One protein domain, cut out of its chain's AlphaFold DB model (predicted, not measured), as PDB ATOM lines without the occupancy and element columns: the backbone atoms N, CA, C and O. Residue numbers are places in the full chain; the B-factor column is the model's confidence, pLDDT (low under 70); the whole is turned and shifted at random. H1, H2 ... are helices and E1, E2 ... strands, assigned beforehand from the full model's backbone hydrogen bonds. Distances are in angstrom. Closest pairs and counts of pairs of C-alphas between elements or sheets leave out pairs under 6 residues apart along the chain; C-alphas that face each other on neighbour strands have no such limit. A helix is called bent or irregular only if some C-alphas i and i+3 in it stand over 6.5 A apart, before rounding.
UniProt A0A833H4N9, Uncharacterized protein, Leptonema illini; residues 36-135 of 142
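Overview. This is residues 36 to 135 of the 142 residues of an uncharacterized protein of Leptonema illini (UniProt A0A833H4N9). The domain is one strongly twisted, curled antiparallel sheet of six strands, with E3 bent sharply so that E2 and E6 pair on from its first part and E4, E5 and E1 from its second. The short helix H1 sits over E3 at one end of the long axis, the link from E5 to E6 reaches the other end, and an unnamed stretch, residues 44 to 66, loops from E1 to H1. The printed part has 100 residues, with named elements in the order E1 H1 E2 E3 E4 E5 E6 and sheet order E1 E5 E4 E3 E2 E6. The class is mostly strand, though under half of the residues are in named elements. The whole is compact, with a radius of gyration of the C-alphas of 12.8 A, and elongated, spanning 38 by 23 by 23 A.

Arrangement. E3, residues 90 to 98, bends by 86 degrees at residue 93. Its pairing is staggered: residues 90 to 92 pair with E2, residues 77 to 82, and residues 93 to 98 with E4, residues 103 to 107. N 80 and O 90 are 2.9 A apart, and N 93 and O 107 2.8 A, both within hydrogen-bond range. E5, residues 113 to 117, is antiparallel to E4 at 162 degrees, with N 106 and O 114 at 2.8 A. E2, E3, E4 and E5 form a meander, each strand the antiparallel neighbour of the one before. The edge strands are E1, residues 40 to 43, beside E5 with N 41 and O 115 at 2.8 A, and E6, residues 128 to 134, beside E2 with N 134 and O 77 at 2.8 A. E1 and E6 are apart. H1, residues 67 to 74, is on the sheet at a height of 8.4 A, over E3 and, only just, with 3 C-alphas, over E2. It runs along the strands, at 12 degrees to E3 on the local plane. The closest C-alphas of H1 and E3 are those of Tyr 74 and Ala 93, 6.3 A apart. In H1 every O i to N i+4 pair is within hydrogen-bond range.

Along the chain. E1 begins at C-alpha 40, (-31.472, 0.548, 292.318). H1 measures 10.3 A from first to last C-alpha, E2 16.6 A, E3 18.2 A, E4 13.9 A and E5 13.5 A. E6 measures 17.6 A and ends at C-alpha 134, (-20.406, 2.367, 274.429).

Size, cuts and confidence. The C-alphas farthest apart are those of Arg 68 and Glu 123, 38.7 A. The printed part has no cut. The link from E1 to H1, 23 residues, is long. Confidence is low, under 70, at residues 55, 57 and 119 to 135; the mean pLDDT of E6 is 60.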
ATOM      1  N   ARG A  36     -36.675  -3.629 294.058       75.06
ATOM      2  CA  ARG A  36     -35.539  -2.876 294.592       75.06
ATOM      3  C   ARG A  36     -34.408  -3.849 294.895       75.06
ATOM      4  O   ARG A  36     -34.622  -4.818 295.620       75.06
ATOM      5  N   SER A  37     -33.217  -3.567 294.384       73.12
ATOM      6  CA  SER A  37     -31.994  -4.292 294.731       73.12
ATOM      7  C   SER A  37     -30.932  -3.273 295.120       73.12
ATOM      8  O   SER A  37     -30.439  -2.536 294.272       73.12
ATOM      9  N   GLY A  38     -30.633  -3.181 296.418       78.94
ATOM     10  CA  GLY A  38     -29.765  -2.130 296.952       78.94
ATOM     11  C   GLY A  38     -30.353  -0.725 296.755       78.94
ATOM     12  O   GLY A  38     -31.453  -0.427 297.246       78.94
ATOM     13  N   VAL A  39     -29.608   0.138 296.060       83.88
ATOM     14  CA  VAL A  39     -30.001   1.521 295.730       83.88
ATOM     15  C   VAL A  39     -30.720   1.646 294.389       83.88
ATOM     16  O   VAL A  39     -31.208   2.728 294.069       83.88
ATOM     17  N   VAL A  40     -30.817   0.557 293.626       88.69
ATOM     18  CA  VAL A  40     -31.472   0.548 292.318       88.69
ATOM     19  C   VAL A  40     -32.926   0.113 292.458       88.69
ATOM     20  O   VAL A  40     -33.231  -0.940 293.029       88.69
ATOM     21  N   GLN A  41     -33.823   0.913 291.895       92.31
ATOM     22  CA  GLN A  41     -35.226   0.588 291.686       92.31
ATOM     23  C   GLN A  41     -35.483   0.381 290.197       92.31
ATOM     24  O   GLN A  41     -35.115   1.223 289.379       92.31
ATOM     25  N   PHE A  42     -36.141  -0.721 289.846       93.12
ATOM     26  CA  PHE A  42     -36.575  -0.970 288.478       93.12
ATOM     27  C   PHE A  42     -38.057  -0.607 288.300       93.12
ATOM     28  O   PHE A  42     -38.857  -0.624 289.234       93.12
ATOM     29  N   THR A  43     -38.428  -0.241 287.080       94.38
ATOM     30  CA  THR A  43     -39.821   0.012 286.693       94.38
ATOM     31  C   THR A  43     -39.992  -0.209 285.193       94.38
ATOM     32  O   THR A  43     -39.035  -0.107 284.429       94.38
ATOM     33  N   LYS A  44     -41.208  -0.533 284.756       93.00
ATOM     34  CA  LYS A  44     -41.574  -0.628 283.330       93.00
ATOM     35  C   LYS A  44     -42.132   0.685 282.775       93.00
ATOM     36  O   LYS A  44     -42.197   0.867 281.564       93.00
ATOM     37  N   GLU A  45     -42.549   1.590 283.653       93.12
ATOM     38  CA  GLU A  45     -43.075   2.904 283.288       93.12
ATOM     39  C   GLU A  45     -41.975   3.962 283.398       93.12
ATOM     40  O   GLU A  45     -41.091   3.846 284.249       93.12
ATOM     41  N   ILE A  46     -42.041   5.006 282.564       91.69
ATOM     42  CA  ILE A  46     -41.126   6.150 282.665       91.69
ATOM     43  C   ILE A  46     -41.318   6.787 284.053       91.69
ATOM     44  O   ILE A  46     -42.441   7.202 284.357       91.69
ATOM     45  N   PRO A  47     -40.266   6.880 284.890       89.62
ATOM     46  CA  PRO A  47     -40.369   7.501 286.207       89.62
ATOM     47  C   PRO A  47     -40.836   8.955 286.089       89.62
ATOM     48  O   PRO A  47     -40.370   9.694 285.216       89.62
ATOM     49  N   ALA A  48     -41.752   9.381 286.960       89.06
ATOM     50  CA  ALA A  48     -42.355  10.715 286.883       89.06
ATOM     51  C   ALA A  48     -41.307  11.826 287.064       89.06
ATOM     52  O   ALA A  48     -41.346  12.850 286.383       89.06
ATOM     53  N   GLU A  49     -40.342  11.578 287.941       84.69
ATOM     54  CA  GLU A  49     -39.189  12.415 288.254       84.69
ATOM     55  C   GLU A  49     -38.139  12.482 287.128       84.69
ATOM     56  O   GLU A  49     -37.271  13.351 287.157       84.69
ATOM     57  N   CYS A  50     -38.242  11.614 286.117       86.88
ATOM     58  CA  CYS A  50     -37.280  11.467 285.023       86.88
ATOM     59  C   CYS A  50     -37.969  11.423 283.651       86.88
ATOM     60  O   CYS A  50     -37.608  10.649 282.773       86.88
ATOM     61  N   ASN A  51     -38.984  12.251 283.423       86.56
ATOM     62  CA  ASN A  51     -39.717  12.262 282.150       86.56
ATOM     63  C   ASN A  51     -39.036  13.072 281.024       86.56
ATOM     64  O   ASN A  51     -39.607  13.229 279.944       86.56
ATOM     65  N   THR A  52     -37.824  13.581 281.256       84.50
ATOM     66  CA  THR A  52     -37.039  14.368 280.292       84.50
ATOM     67  C   THR A  52     -35.620  13.823 280.160       84.50
ATOM     68  O   THR A  52     -35.168  13.049 281.001       84.50
ATOM     69  N   THR A  53     -34.905  14.231 279.105       79.12
ATOM     70  CA  THR A  53     -33.481  13.913 278.950       79.12
ATOM     71  C   THR A  53     -32.579  15.122 279.212       79.12
ATOM     72  O   THR A  53     -32.840  16.237 278.742       79.12
ATOM     73  N   THR A  54     -31.461  14.888 279.898       76.00
ATOM     74  CA  THR A  54     -30.401  15.875 280.150       76.00
ATOM     75  C   THR A  54     -29.176  15.511 279.315       76.00
ATOM     76  O   THR A  54     -28.777  14.356 279.271       76.00
ATOM     77  N   GLY A  55     -28.575  16.474 278.609       67.44
ATOM     78  CA  GLY A  55     -27.329  16.247 277.854       67.44
ATOM     79  C   GLY A  55     -27.444  15.405 276.571       67.44
ATOM     80  O   GLY A  55     -26.497  15.376 275.796       67.44
ATOM     81  N   LEU A  56     -28.596  14.785 276.287       73.00
ATOM     82  CA  LEU A  56     -28.813  13.991 275.069       73.00
ATOM     83  C   LEU A  56     -29.481  14.783 273.933       73.00
ATOM     84  O   LEU A  56     -30.264  15.714 274.170       73.00
ATOM     85  N   LYS A  57     -29.192  14.378 272.686       67.25
ATOM     86  CA  LYS A  57     -29.754  14.969 271.454       67.25
ATOM     87  C   LYS A  57     -31.253  14.690 271.309       67.25
ATOM     88  O   LYS A  57     -32.004  15.593 270.950       67.25
ATOM     89  N   GLN A  58     -31.691  13.464 271.596       74.75
ATOM     90  CA  GLN A  58     -33.111  13.107 271.616       74.75
ATOM     91  C   GLN A  58     -33.729  13.482 272.964       74.75
ATOM     92  O   GLN A  58     -33.197  13.134 274.019       74.75
ATOM     93  N   LYS A  59     -34.851  14.212 272.926       82.38
ATOM     94  CA  LYS A  59     -35.537  14.741 274.123       82.38
ATOM     95  C   LYS A  59     -36.675  13.872 274.642       82.38
ATOM     96  O   LYS A  59     -37.142  14.077 275.756       82.38
ATOM     97  N   VAL A  60     -37.108  12.904 273.842       88.56
ATOM     98  CA  VAL A  60     -38.196  11.992 274.193       88.56
ATOM     99  C   VAL A  60     -37.624  10.797 274.944       88.56
ATOM    100  O   VAL A  60     -36.731  10.128 274.429       88.56
ATOM    101  N   VAL A  61     -38.151  10.500 276.129       91.31
ATOM    102  CA  VAL A  61     -37.848   9.260 276.858       91.31
ATOM    103  C   VAL A  61     -38.768   8.150 276.342       91.31
ATOM    104  O   VAL A  61     -39.973   8.357 276.212       91.31
ATOM    105  N   ARG A  62     -38.216   6.974 276.021       93.12
ATOM    106  CA  ARG A  62     -38.994   5.789 275.615       93.12
ATOM    107  C   ARG A  62     -38.353   4.479 276.062       93.12
ATOM    108  O   ARG A  62     -37.129   4.376 276.139       93.12
ATOM    109  N   ALA A  63     -39.181   3.465 276.286       93.75
ATOM    110  CA  ALA A  63     -38.698   2.101 276.463       93.75
ATOM    111  C   ALA A  63     -38.068   1.589 275.157       93.75
ATOM    112  O   ALA A  63     -38.510   1.941 274.057       93.75
ATOM    113  N   VAL A  64     -37.034   0.767 275.294       92.81
ATOM    114  CA  VAL A  64     -36.297   0.134 274.196       92.81
ATOM    115  C   VAL A  64     -36.046  -1.327 274.546       92.81
ATOM    116  O   VAL A  64     -35.902  -1.656 275.720       92.81
ATOM    117  N   TYR A  65     -35.997  -2.196 273.541       94.50
ATOM    118  CA  TYR A  65     -35.966  -3.652 273.750       94.50
ATOM    119  C   TYR A  65     -34.725  -4.324 273.156       94.50
ATOM    120  O   TYR A  65     -34.673  -5.541 272.977       94.50
ATOM    121  N   SER A  66     -33.718  -3.521 272.820       90.00
ATOM    122  CA  SER A  66     -32.415  -4.004 272.389       90.00
ATOM    123  C   SER A  66     -31.338  -2.946 272.602       90.00
ATOM    124  O   SER A  66     -31.606  -1.744 272.642       90.00
ATOM    125  N   GLU A  67     -30.085  -3.385 272.672       86.50
ATOM    126  CA  GLU A  67     -28.925  -2.490 272.678       86.50
ATOM    127  C   GLU A  67     -28.868  -1.606 271.423       86.50
ATOM    128  O   GLU A  67     -28.566  -0.416 271.490       86.50
ATOM    129  N   ARG A  68     -29.231  -2.166 270.266       87.06
ATOM    130  CA  ARG A  68     -29.310  -1.404 269.018       87.06
ATOM    131  C   ARG A  68     -30.294  -0.241 269.137       87.06
ATOM    132  O   ARG A  68     -29.983   0.860 268.689       87.06
ATOM    133  N   GLU A  69     -31.462  -0.471 269.732       90.06
ATOM    134  CA  GLU A  69     -32.449   0.586 269.966       90.06
ATOM    135  C   GLU A  69     -31.974   1.620 270.990       90.06
ATOM    136  O   GLU A  69     -32.241   2.807 270.788       90.06
ATOM    137  N   LEU A  70     -31.244   1.205 272.038       88.25
ATOM    138  CA  LEU A  70     -30.608   2.131 272.982       88.25
ATOM    139  C   LEU A  70     -29.711   3.122 272.244       88.25
ATOM    140  O   LEU A  70     -29.907   4.327 272.372       88.25
ATOM    141  N   VAL A  71     -28.775   2.627 271.433       84.62
ATOM    142  CA  VAL A  71     -27.819   3.476 270.705       84.62
ATOM    143  C   VAL A  71     -28.529   4.337 269.659       84.62
ATOM    144  O   VAL A  71     -28.258   5.528 269.552       84.62
ATOM    145  N   GLN A  72     -29.484   3.782 268.907       87.75
ATOM    146  CA  GLN A  72     -30.224   4.546 267.896       87.75
ATOM    147  C   GLN A  72     -31.049   5.691 268.494       87.75
ATOM    148  O   GLN A  72     -31.224   6.723 267.844       87.75
ATOM    149  N   HIS A  73     -31.584   5.507 269.703       89.12
ATOM    150  CA  HIS A  73     -32.440   6.496 270.351       89.12
ATOM    151  C   HIS A  73     -31.669   7.452 271.259       89.12
ATOM    152  O   HIS A  73     -31.796   8.665 271.131       89.12
ATOM    153  N   TYR A  74     -30.873   6.919 272.179       86.62
ATOM    154  CA  TYR A  74     -30.175   7.696 273.199       86.62
ATOM    155  C   TYR A  74     -28.745   8.075 272.794       86.62
ATOM    156  O   TYR A  74     -28.156   8.961 273.405       86.62
ATOM    157  N   GLY A  75     -28.191   7.464 271.744       81.81
ATOM    158  CA  GLY A  75     -26.860   7.761 271.206       81.81
ATOM    159  C   GLY A  75     -25.725   7.023 271.913       81.81
ATOM    160  O   GLY A  75     -24.807   6.557 271.248       81.81
ATOM    161  N   LEU A  76     -25.806   6.881 273.236       76.94
ATOM    162  CA  LEU A  76     -24.778   6.256 274.066       76.94
ATOM    163  C   LEU A  76     -25.403   5.242 275.023       76.94
ATOM    164  O   LEU A  76     -26.497   5.464 275.550       76.94
ATOM    165  N   SER A  77     -24.679   4.158 275.279       81.81
ATOM    166  CA  SER A  77     -24.907   3.283 276.425       81.81
ATOM    167  C   SER A  77     -23.774   3.423 277.440       81.81
ATOM    168  O   SER A  77     -22.662   3.829 277.118       81.81
ATOM    169  N   PHE A  78     -24.090   3.120 278.687       81.62
ATOM    170  CA  PHE A  78     -23.236   3.191 279.852       81.62
ATOM    171  C   PHE A  78     -23.315   1.853 280.574       81.62
ATOM    172  O   PHE A  78     -24.392   1.264 280.704       81.62
ATOM    173  N   GLN A  79     -22.178   1.393 281.072       84.94
ATOM    174  CA  GLN A  79     -22.139   0.412 282.145       84.94
ATOM    175  C   GLN A  79     -21.919   1.154 283.461       84.94
ATOM    176  O   GLN A  79     -21.060   2.031 283.502       84.94
ATOM    177  N   VAL A  80     -22.707   0.833 284.488       83.44
ATOM    178  CA  VAL A  80     -22.633   1.445 285.823       83.44
ATOM    179  C   VAL A  80     -22.424   0.350 286.858       83.44
ATOM    180  O   VAL A  80     -23.227  -0.583 286.940       83.44
ATOM    181  N   HIS A  81     -21.372   0.495 287.663       84.44
ATOM    182  CA  HIS A  81     -21.071  -0.401 288.775       84.44
ATOM    183  C   HIS A  81     -21.352   0.276 290.118       84.44
ATOM    184  O   HIS A  81     -21.157   1.483 290.292       84.44
ATOM    185  N   PHE A  82     -21.782  -0.522 291.094       82.06
ATOM    186  CA  PHE A  82     -22.102  -0.046 292.437       82.06
ATOM    187  C   PHE A  82     -21.153  -0.641 293.475       82.06
ATOM    188  O   PHE A  82     -20.855  -1.836 293.486       82.06
ATOM    189  N   ASN A  83     -20.702   0.202 294.397       78.12
ATOM    190  CA  ASN A  83     -19.771  -0.180 295.458       78.12
ATOM    191  C   ASN A  83     -20.426  -0.872 296.656       78.12
ATOM    192  O   ASN A  83     -19.722  -1.436 297.499       78.12
ATOM    193  N   ASP A  84     -21.749  -0.798 296.772       77.69
ATOM    194  CA  ASP A  84     -22.504  -1.313 297.916       77.69
ATOM    195  C   ASP A  84     -22.566  -2.852 297.993       77.69
ATOM    196  O   ASP A  84     -23.074  -3.389 298.981       77.69
ATOM    197  N   LYS A  85     -22.050  -3.564 296.975       76.81
ATOM    198  CA  LYS A  85     -22.093  -5.033 296.825       76.81
ATOM    199  C   LYS A  85     -23.510  -5.633 296.871       76.81
ATOM    200  O   LYS A  85     -23.654  -6.839 297.065       76.81
ATOM    201  N   LYS A  86     -24.552  -4.810 296.737       83.38
ATOM    202  CA  LYS A  86     -25.973  -5.197 296.816       83.38
ATOM    203  C   LYS A  86     -26.725  -4.844 295.540       83.38
ATOM    204  O   LYS A  86     -27.643  -5.561 295.142       83.38
ATOM    205  N   SER A  87     -26.375  -3.719 294.941       85.88
ATOM    206  CA  SER A  87     -26.949  -3.251 293.695       85.88
ATOM    207  C   SER A  87     -26.333  -4.020 292.528       85.88
ATOM    208  O   SER A  87     -25.120  -4.239 292.515       85.88
ATOM    209  N   PRO A  88     -27.150  -4.474 291.567       87.50
ATOM    210  CA  PRO A  88     -26.647  -5.135 290.374       87.50
ATOM    211  C   PRO A  88     -25.951  -4.120 289.464       87.50
ATOM    212  O   PRO A  88     -26.333  -2.948 289.432       87.50
ATOM    213  N   ASP A  89     -24.988  -4.591 288.675       87.25
ATOM    214  CA  ASP A  89     -24.449  -3.811 287.561       87.25
ATOM    215  C   ASP A  89     -25.576  -3.433 286.592       87.25
ATOM    216  O   ASP A  89     -26.461  -4.243 286.291       87.25
ATOM    217  N   LEU A  90     -25.535  -2.203 286.083       89.12
ATOM    218  CA  LEU A  90     -26.497  -1.717 285.100       89.12
ATOM    219  C   LEU A  90     -25.841  -1.533 283.740       89.12
ATOM    220  O   LEU A  90     -24.722  -1.039 283.634       89.12
ATOM    221  N   TYR A  91     -26.588  -1.896 282.700       89.44
ATOM    222  CA  TYR A  91     -26.237  -1.653 281.307       89.44
ATOM    223  C   TYR A  91     -27.426  -1.030 280.576       89.44
ATOM    224  O   TYR A  91     -28.525  -1.585 280.589       89.44
ATOM    225  N   GLY A  92     -27.226   0.130 279.958       91.00
ATOM    226  CA  GLY A  92     -28.332   0.970 279.502       91.00
ATOM    227  C   GLY A  92     -27.899   2.374 279.093       91.00
ATOM    228  O   GLY A  92     -26.716   2.664 279.044       91.00
ATOM    229  N   ALA A  93     -28.833   3.274 278.810       90.25
ATOM    230  CA  ALA A  93     -28.542   4.672 278.492       90.25
ATOM    231  C   ALA A  93     -28.868   5.572 279.684       90.25
ATOM    232  O   ALA A  93     -30.024   5.620 280.111       90.25
ATOM    233  N   LEU A  94     -27.875   6.295 280.207       89.06
ATOM    234  CA  LEU A  94     -28.074   7.297 281.250       89.06
ATOM    235  C   LEU A  94     -28.663   8.558 280.612       89.06
ATOM    236  O   LEU A  94     -27.958   9.315 279.948       89.06
ATOM    237  N   TYR A  95     -29.972   8.756 280.761       89.44
ATOM    238  CA  TYR A  95     -30.683   9.810 280.034       89.44
ATOM    239  C   TYR A  95     -31.072  10.999 280.910       89.44
ATOM    240  O   TYR A  95     -31.349  12.069 280.371       89.44
ATOM    241  N   TYR A  96     -31.084  10.846 282.235       89.88
ATOM    242  CA  TYR A  96     -31.421  11.917 283.167       89.88
ATOM    243  C   TYR A  96     -30.517  11.883 284.399       89.88
ATOM    244  O   TYR A  96     -30.234  10.818 284.953       89.88
ATOM    245  N   GLN A  97     -30.114  13.077 284.836       86.38
ATOM    246  CA  GLN A  97     -29.367  13.315 286.063       86.38
ATOM    247  C   GLN A  97     -29.875  14.602 286.721       86.38
ATOM    248  O   GLN A  97     -29.881  15.662 286.088       86.38
ATOM    249  N   ASN A  98     -30.225  14.521 288.005       84.31
ATOM    250  CA  ASN A  98     -30.418  15.673 288.879       84.31
ATOM    251  C   ASN A  98     -29.213  15.791 289.823       84.31
ATOM    252  O   ASN A  98     -28.973  14.903 290.642       84.31
ATOM    253  N   ARG A  99     -28.453  16.884 289.693       79.44
ATOM    254  CA  ARG A  99     -27.230  17.132 290.474       79.44
ATOM    255  C   ARG A  99     -27.510  17.498 291.929       79.44
ATOM    256  O   ARG A  99     -26.697  17.171 292.783       79.44
ATOM    257  N   ASP A 100     -28.644  18.133 292.214       80.00
ATOM    258  CA  ASP A 100     -28.973  18.591 293.567       80.00
ATOM    259  C   ASP A 100     -29.334  17.410 294.472       80.00
ATOM    260  O   ASP A 100     -29.015  17.393 295.659       80.00
ATOM    261  N   THR A 101     -29.978  16.392 293.898       80.19
ATOM    262  CA  THR A 101     -30.415  15.195 294.625       80.19
ATOM    263  C   THR A 101     -29.559  13.965 294.342       80.19
ATOM    264  O   THR A 101     -29.846  12.908 294.898       80.19
ATOM    265  N   ASN A 102     -28.553  14.063 293.465       81.44
ATOM    266  CA  ASN A 102     -27.790  12.928 292.928       81.44
ATOM    267  C   ASN A 102     -28.692  11.784 292.429       81.44
ATOM    268  O   ASN A 102     -28.426  10.610 292.681       81.44
ATOM    269  N   LEU A 103     -29.799  12.133 291.769       86.25
ATOM    270  CA  LEU A 103     -30.748  11.172 291.207       86.25
ATOM    271  C   LEU A 103     -30.395  10.897 289.747       86.25
ATOM    272  O   LEU A 103     -30.191  11.832 288.971       86.25
ATOM    273  N   TYR A 104     -30.404   9.624 289.374       88.62
ATOM    274  CA  TYR A 104     -30.066   9.143 288.046       88.62
ATOM    275  C   TYR A 104     -31.162   8.223 287.525       88.62
ATOM    276  O   TYR A 104     -31.691   7.387 288.263       88.62
ATOM    277  N   CYS A 105     -31.466   8.356 286.236       91.88
ATOM    278  CA  CYS A 105     -32.393   7.469 285.553       91.88
ATOM    279  C   CYS A 105     -31.797   6.945 284.250       91.88
ATOM    280  O   CYS A 105     -31.216   7.683 283.447       91.88
ATOM    281  N   MET A 106     -31.969   5.642 284.052       92.81
ATOM    282  CA  MET A 106     -31.348   4.878 282.985       92.81
ATOM    283  C   MET A 106     -32.392   4.043 282.249       92.81
ATOM    284  O   MET A 106     -33.249   3.423 282.876       92.81
ATOM    285  N   ALA A 107     -32.339   4.033 280.920       94.25
ATOM    286  CA  ALA A 107     -33.155   3.150 280.090       94.25
ATOM    287  C   ALA A 107     -32.374   1.859 279.828       94.25
ATOM    288  O   ALA A 107     -31.207   1.926 279.446       94.25
ATOM    289  N   LEU A 108     -32.991   0.698 280.029       94.75
ATOM    290  CA  LEU A 108     -32.358  -0.611 279.872       94.75
ATOM    291  C   LEU A 108     -32.790  -1.269 278.550       94.75
ATOM    292  O   LEU A 108     -33.868  -0.956 278.040       94.75
ATOM    293  N   PRO A 109     -31.989  -2.192 277.979       93.25
ATOM    294  CA  PRO A 109     -32.305  -2.840 276.704       93.25
ATOM    295  C   PRO A 109     -33.398  -3.914 276.814       93.25
ATOM    296  O   PRO A 109     -33.657  -4.611 275.842       93.25
ATOM    297  N   ASP A 110     -34.015  -4.086 277.981       93.81
ATOM    298  CA  ASP A 110     -35.065  -5.070 278.254       93.81
ATOM    299  C   ASP A 110     -36.447  -4.421 278.465       93.81
ATOM    300  O   ASP A 110     -37.377  -5.057 278.964       93.81
ATOM    301  N   GLY A 111     -36.587  -3.146 278.096       93.94
ATOM    302  CA  GLY A 111     -37.823  -2.375 278.220       93.94
ATOM    303  C   GLY A 111     -38.052  -1.755 279.596       93.94
ATOM    304  O   GLY A 111     -39.059  -1.070 279.780       93.94
ATOM    305  N   ARG A 112     -37.150  -1.966 280.561       96.25
ATOM    306  CA  ARG A 112     -37.246  -1.366 281.897       96.25
ATOM    307  C   ARG A 112     -36.467  -0.056 281.993       96.25
ATOM    308  O   ARG A 112     -35.583   0.251 281.194       96.25
ATOM    309  N   PHE A 113     -36.774   0.693 283.041       94.88
ATOM    310  CA  PHE A 113     -35.992   1.818 283.522       94.88
ATOM    311  C   PHE A 113     -35.402   1.470 284.885       94.88
ATOM    312  O   PHE A 113     -36.053   0.810 285.699       94.88
ATOM    313  N   ALA A 114     -34.179   1.923 285.126       93.38
ATOM    314  CA  ALA A 114     -33.541   1.889 286.431       93.38
ATOM    315  C   ALA A 114     -33.449   3.310 286.987       93.38
ATOM    316  O   ALA A 114     -33.007   4.227 286.293       93.38
ATOM    317  N   VAL A 115     -33.855   3.468 288.240       91.94
ATOM    318  CA  VAL A 115     -33.722   4.691 289.027       91.94
ATOM    319  C   VAL A 115     -32.767   4.390 290.165       91.94
ATOM    320  O   VAL A 115     -32.943   3.403 290.880       91.94
ATOM    321  N   PHE A 116     -31.745   5.215 290.334       88.75
ATOM    322  CA  PHE A 116     -30.821   5.080 291.450       88.75
ATOM    323  C   PHE A 116     -30.367   6.449 291.927       88.75
ATOM    324  O   PHE A 116     -30.263   7.405 291.160       88.75
ATOM    325  N   GLN A 117     -30.114   6.537 293.224       84.38
ATOM    326  CA  GLN A 117     -29.595   7.738 293.851       84.38
ATOM    327  C   GLN A 117     -28.171   7.451 294.322       84.38
ATOM    328  O   GLN A 117     -27.956   6.500 295.079       84.38
ATOM    329  N   ASP A 118     -27.198   8.245 293.871       72.44
ATOM    330  CA  ASP A 118     -25.830   8.164 294.394       72.44
ATOM    331  C   ASP A 118     -25.806   8.812 295.781       72.44
ATOM    332  O   ASP A 118     -25.587  10.013 295.948       72.44
ATOM    333  N   SER A 119     -26.111   8.015 296.800       64.12
ATOM    334  CA  SER A 119     -25.833   8.369 298.186       64.12
ATOM    335  C   SER A 119     -24.347   8.139 298.448       64.12
ATOM    336  O   SER A 119     -23.872   7.023 298.239       64.12
ATOM    337  N   GLN A 120     -23.618   9.144 298.939       57.66
ATOM    338  CA  GLN A 120     -22.262   8.937 299.463       57.66
ATOM    339  C   GLN A 120     -22.267   7.751 300.451       57.66
ATOM    340  O   GLN A 120     -23.118   7.692 301.339       57.66
ATOM    341  N   ILE A 121     -21.367   6.780 300.260       52.47
ATOM    342  CA  ILE A 121     -21.205   5.627 301.167       52.47
ATOM    343  C   ILE A 121     -20.550   6.093 302.472       52.47
ATOM    344  O   ILE A 121     -20.895   5.604 303.546       52.47
ATOM    345  N   ASP A 122     -19.621   7.041 302.362       50.50
ATOM    346  CA  ASP A 122     -18.944   7.742 303.450       50.50
ATOM    347  C   ASP A 122     -18.425   9.108 302.939       50.50
ATOM    348  O   ASP A 122     -18.552   9.411 301.748       50.50
ATOM    349  N   GLU A 123     -17.833   9.924 303.821       54.06
ATOM    350  CA  GLU A 123     -17.323  11.280 303.522       54.06
ATOM    351  C   GLU A 123     -16.315  11.339 302.352       54.06
ATOM    352  O   GLU A 123     -16.026  12.419 301.827       54.06
ATOM    353  N   HIS A 124     -15.770  10.198 301.917       56.53
ATOM    354  CA  HIS A 124     -14.740  10.106 300.883       56.53
ATOM    355  C   HIS A 124     -15.076   9.124 299.748       56.53
ATOM    356  O   HIS A 124     -14.291   8.998 298.803       56.53
ATOM    357  N   LYS A 125     -16.232   8.449 299.784       57.19
ATOM    358  CA  LYS A 125     -16.555   7.362 298.854       57.19
ATOM    359  C   LYS A 125     -17.943   7.510 298.240       57.19
ATOM    360  O   LYS A 125     -18.968   7.371 298.903       57.19
ATOM    361  N   ARG A 126     -17.971   7.716 296.920       63.03
ATOM    362  CA  ARG A 126     -19.202   7.655 296.111       63.03
ATOM    363  C   ARG A 126     -19.666   6.206 295.931       63.03
ATOM    364  O   ARG A 126     -18.839   5.288 295.889       63.03
ATOM    365  N   ASN A 127     -20.980   5.991 295.857       63.09
ATOM    366  CA  ASN A 127     -21.550   4.657 295.669       63.09
ATOM    367  C   ASN A 127     -21.491   4.224 294.203       63.09
ATOM    368  O   ASN A 127     -21.259   3.049 293.918       63.09
ATOM    369  N   VAL A 128     -21.619   5.183 293.290       62.81
ATOM    370  CA  VAL A 128     -21.500   4.950 291.850       62.81
ATOM    371  C   VAL A 128     -20.032   4.961 291.425       62.81
ATOM    372  O   VAL A 128     -19.307   5.933 291.655       62.81
ATOM    373  N   ILE A 129     -19.588   3.877 290.788       61.16
ATOM    374  CA  ILE A 129     -18.260   3.762 290.192       61.16
ATOM    375  C   ILE A 129     -18.380   3.371 288.719       61.16
ATOM    376  O   ILE A 129     -18.958   2.353 288.362       61.16
ATOM    377  N   HIS A 130     -17.733   4.199 287.901       59.75
ATOM    378  CA  HIS A 130     -17.409   4.009 286.488       59.75
ATOM    379  C   HIS A 130     -18.601   4.039 285.535       59.75
ATOM    380  O   HIS A 130     -19.401   3.118 285.472       59.75
ATOM    381  N   GLU A 131     -18.645   5.110 284.746       58.53
ATOM    382  CA  GLU A 131     -19.421   5.218 283.519       58.53
ATOM    383  C   GLU A 131     -18.514   4.775 282.362       58.53
ATOM    384  O   GLU A 131     -17.578   5.487 281.995       58.53
ATOM    385  N   VAL A 132     -18.742   3.584 281.808       60.94
ATOM    386  CA  VAL A 132     -18.059   3.155 280.575       60.94
ATOM    387  C   VAL A 132     -18.994   3.405 279.405       60.94
ATOM    388  O   VAL A 132     -20.017   2.733 279.295       60.94
ATOM    389  N   CYS A 133     -18.660   4.359 278.538       61.16
ATOM    390  CA  CYS A 133     -19.463   4.621 277.352       61.16
ATOM    391  C   CYS A 133     -19.314   3.515 276.305       61.16
ATOM    392  O   CYS A 133     -18.206   3.042 276.034       61.16
ATOM    393  N   TYR A 134     -20.401   3.217 275.606       56.12
ATOM    394  CA  TYR A 134     -20.406   2.367 274.429       56.12
ATOM    395  C   TYR A 134     -21.298   2.961 273.311       56.12
ATOM    396  O   TYR A 134     -22.336   3.556 273.611       56.12
ATOM    397  N   PRO A 135     -20.917   2.824 272.018       53.38
ATOM    398  CA  PRO A 135     -19.672   2.228 271.529       53.38
ATOM    399  C   PRO A 135     -18.455   3.108 271.841       53.38
ATOM    400  O   PRO A 135     -18.495   4.325 271.690       53.38
TER     401      PRO A 135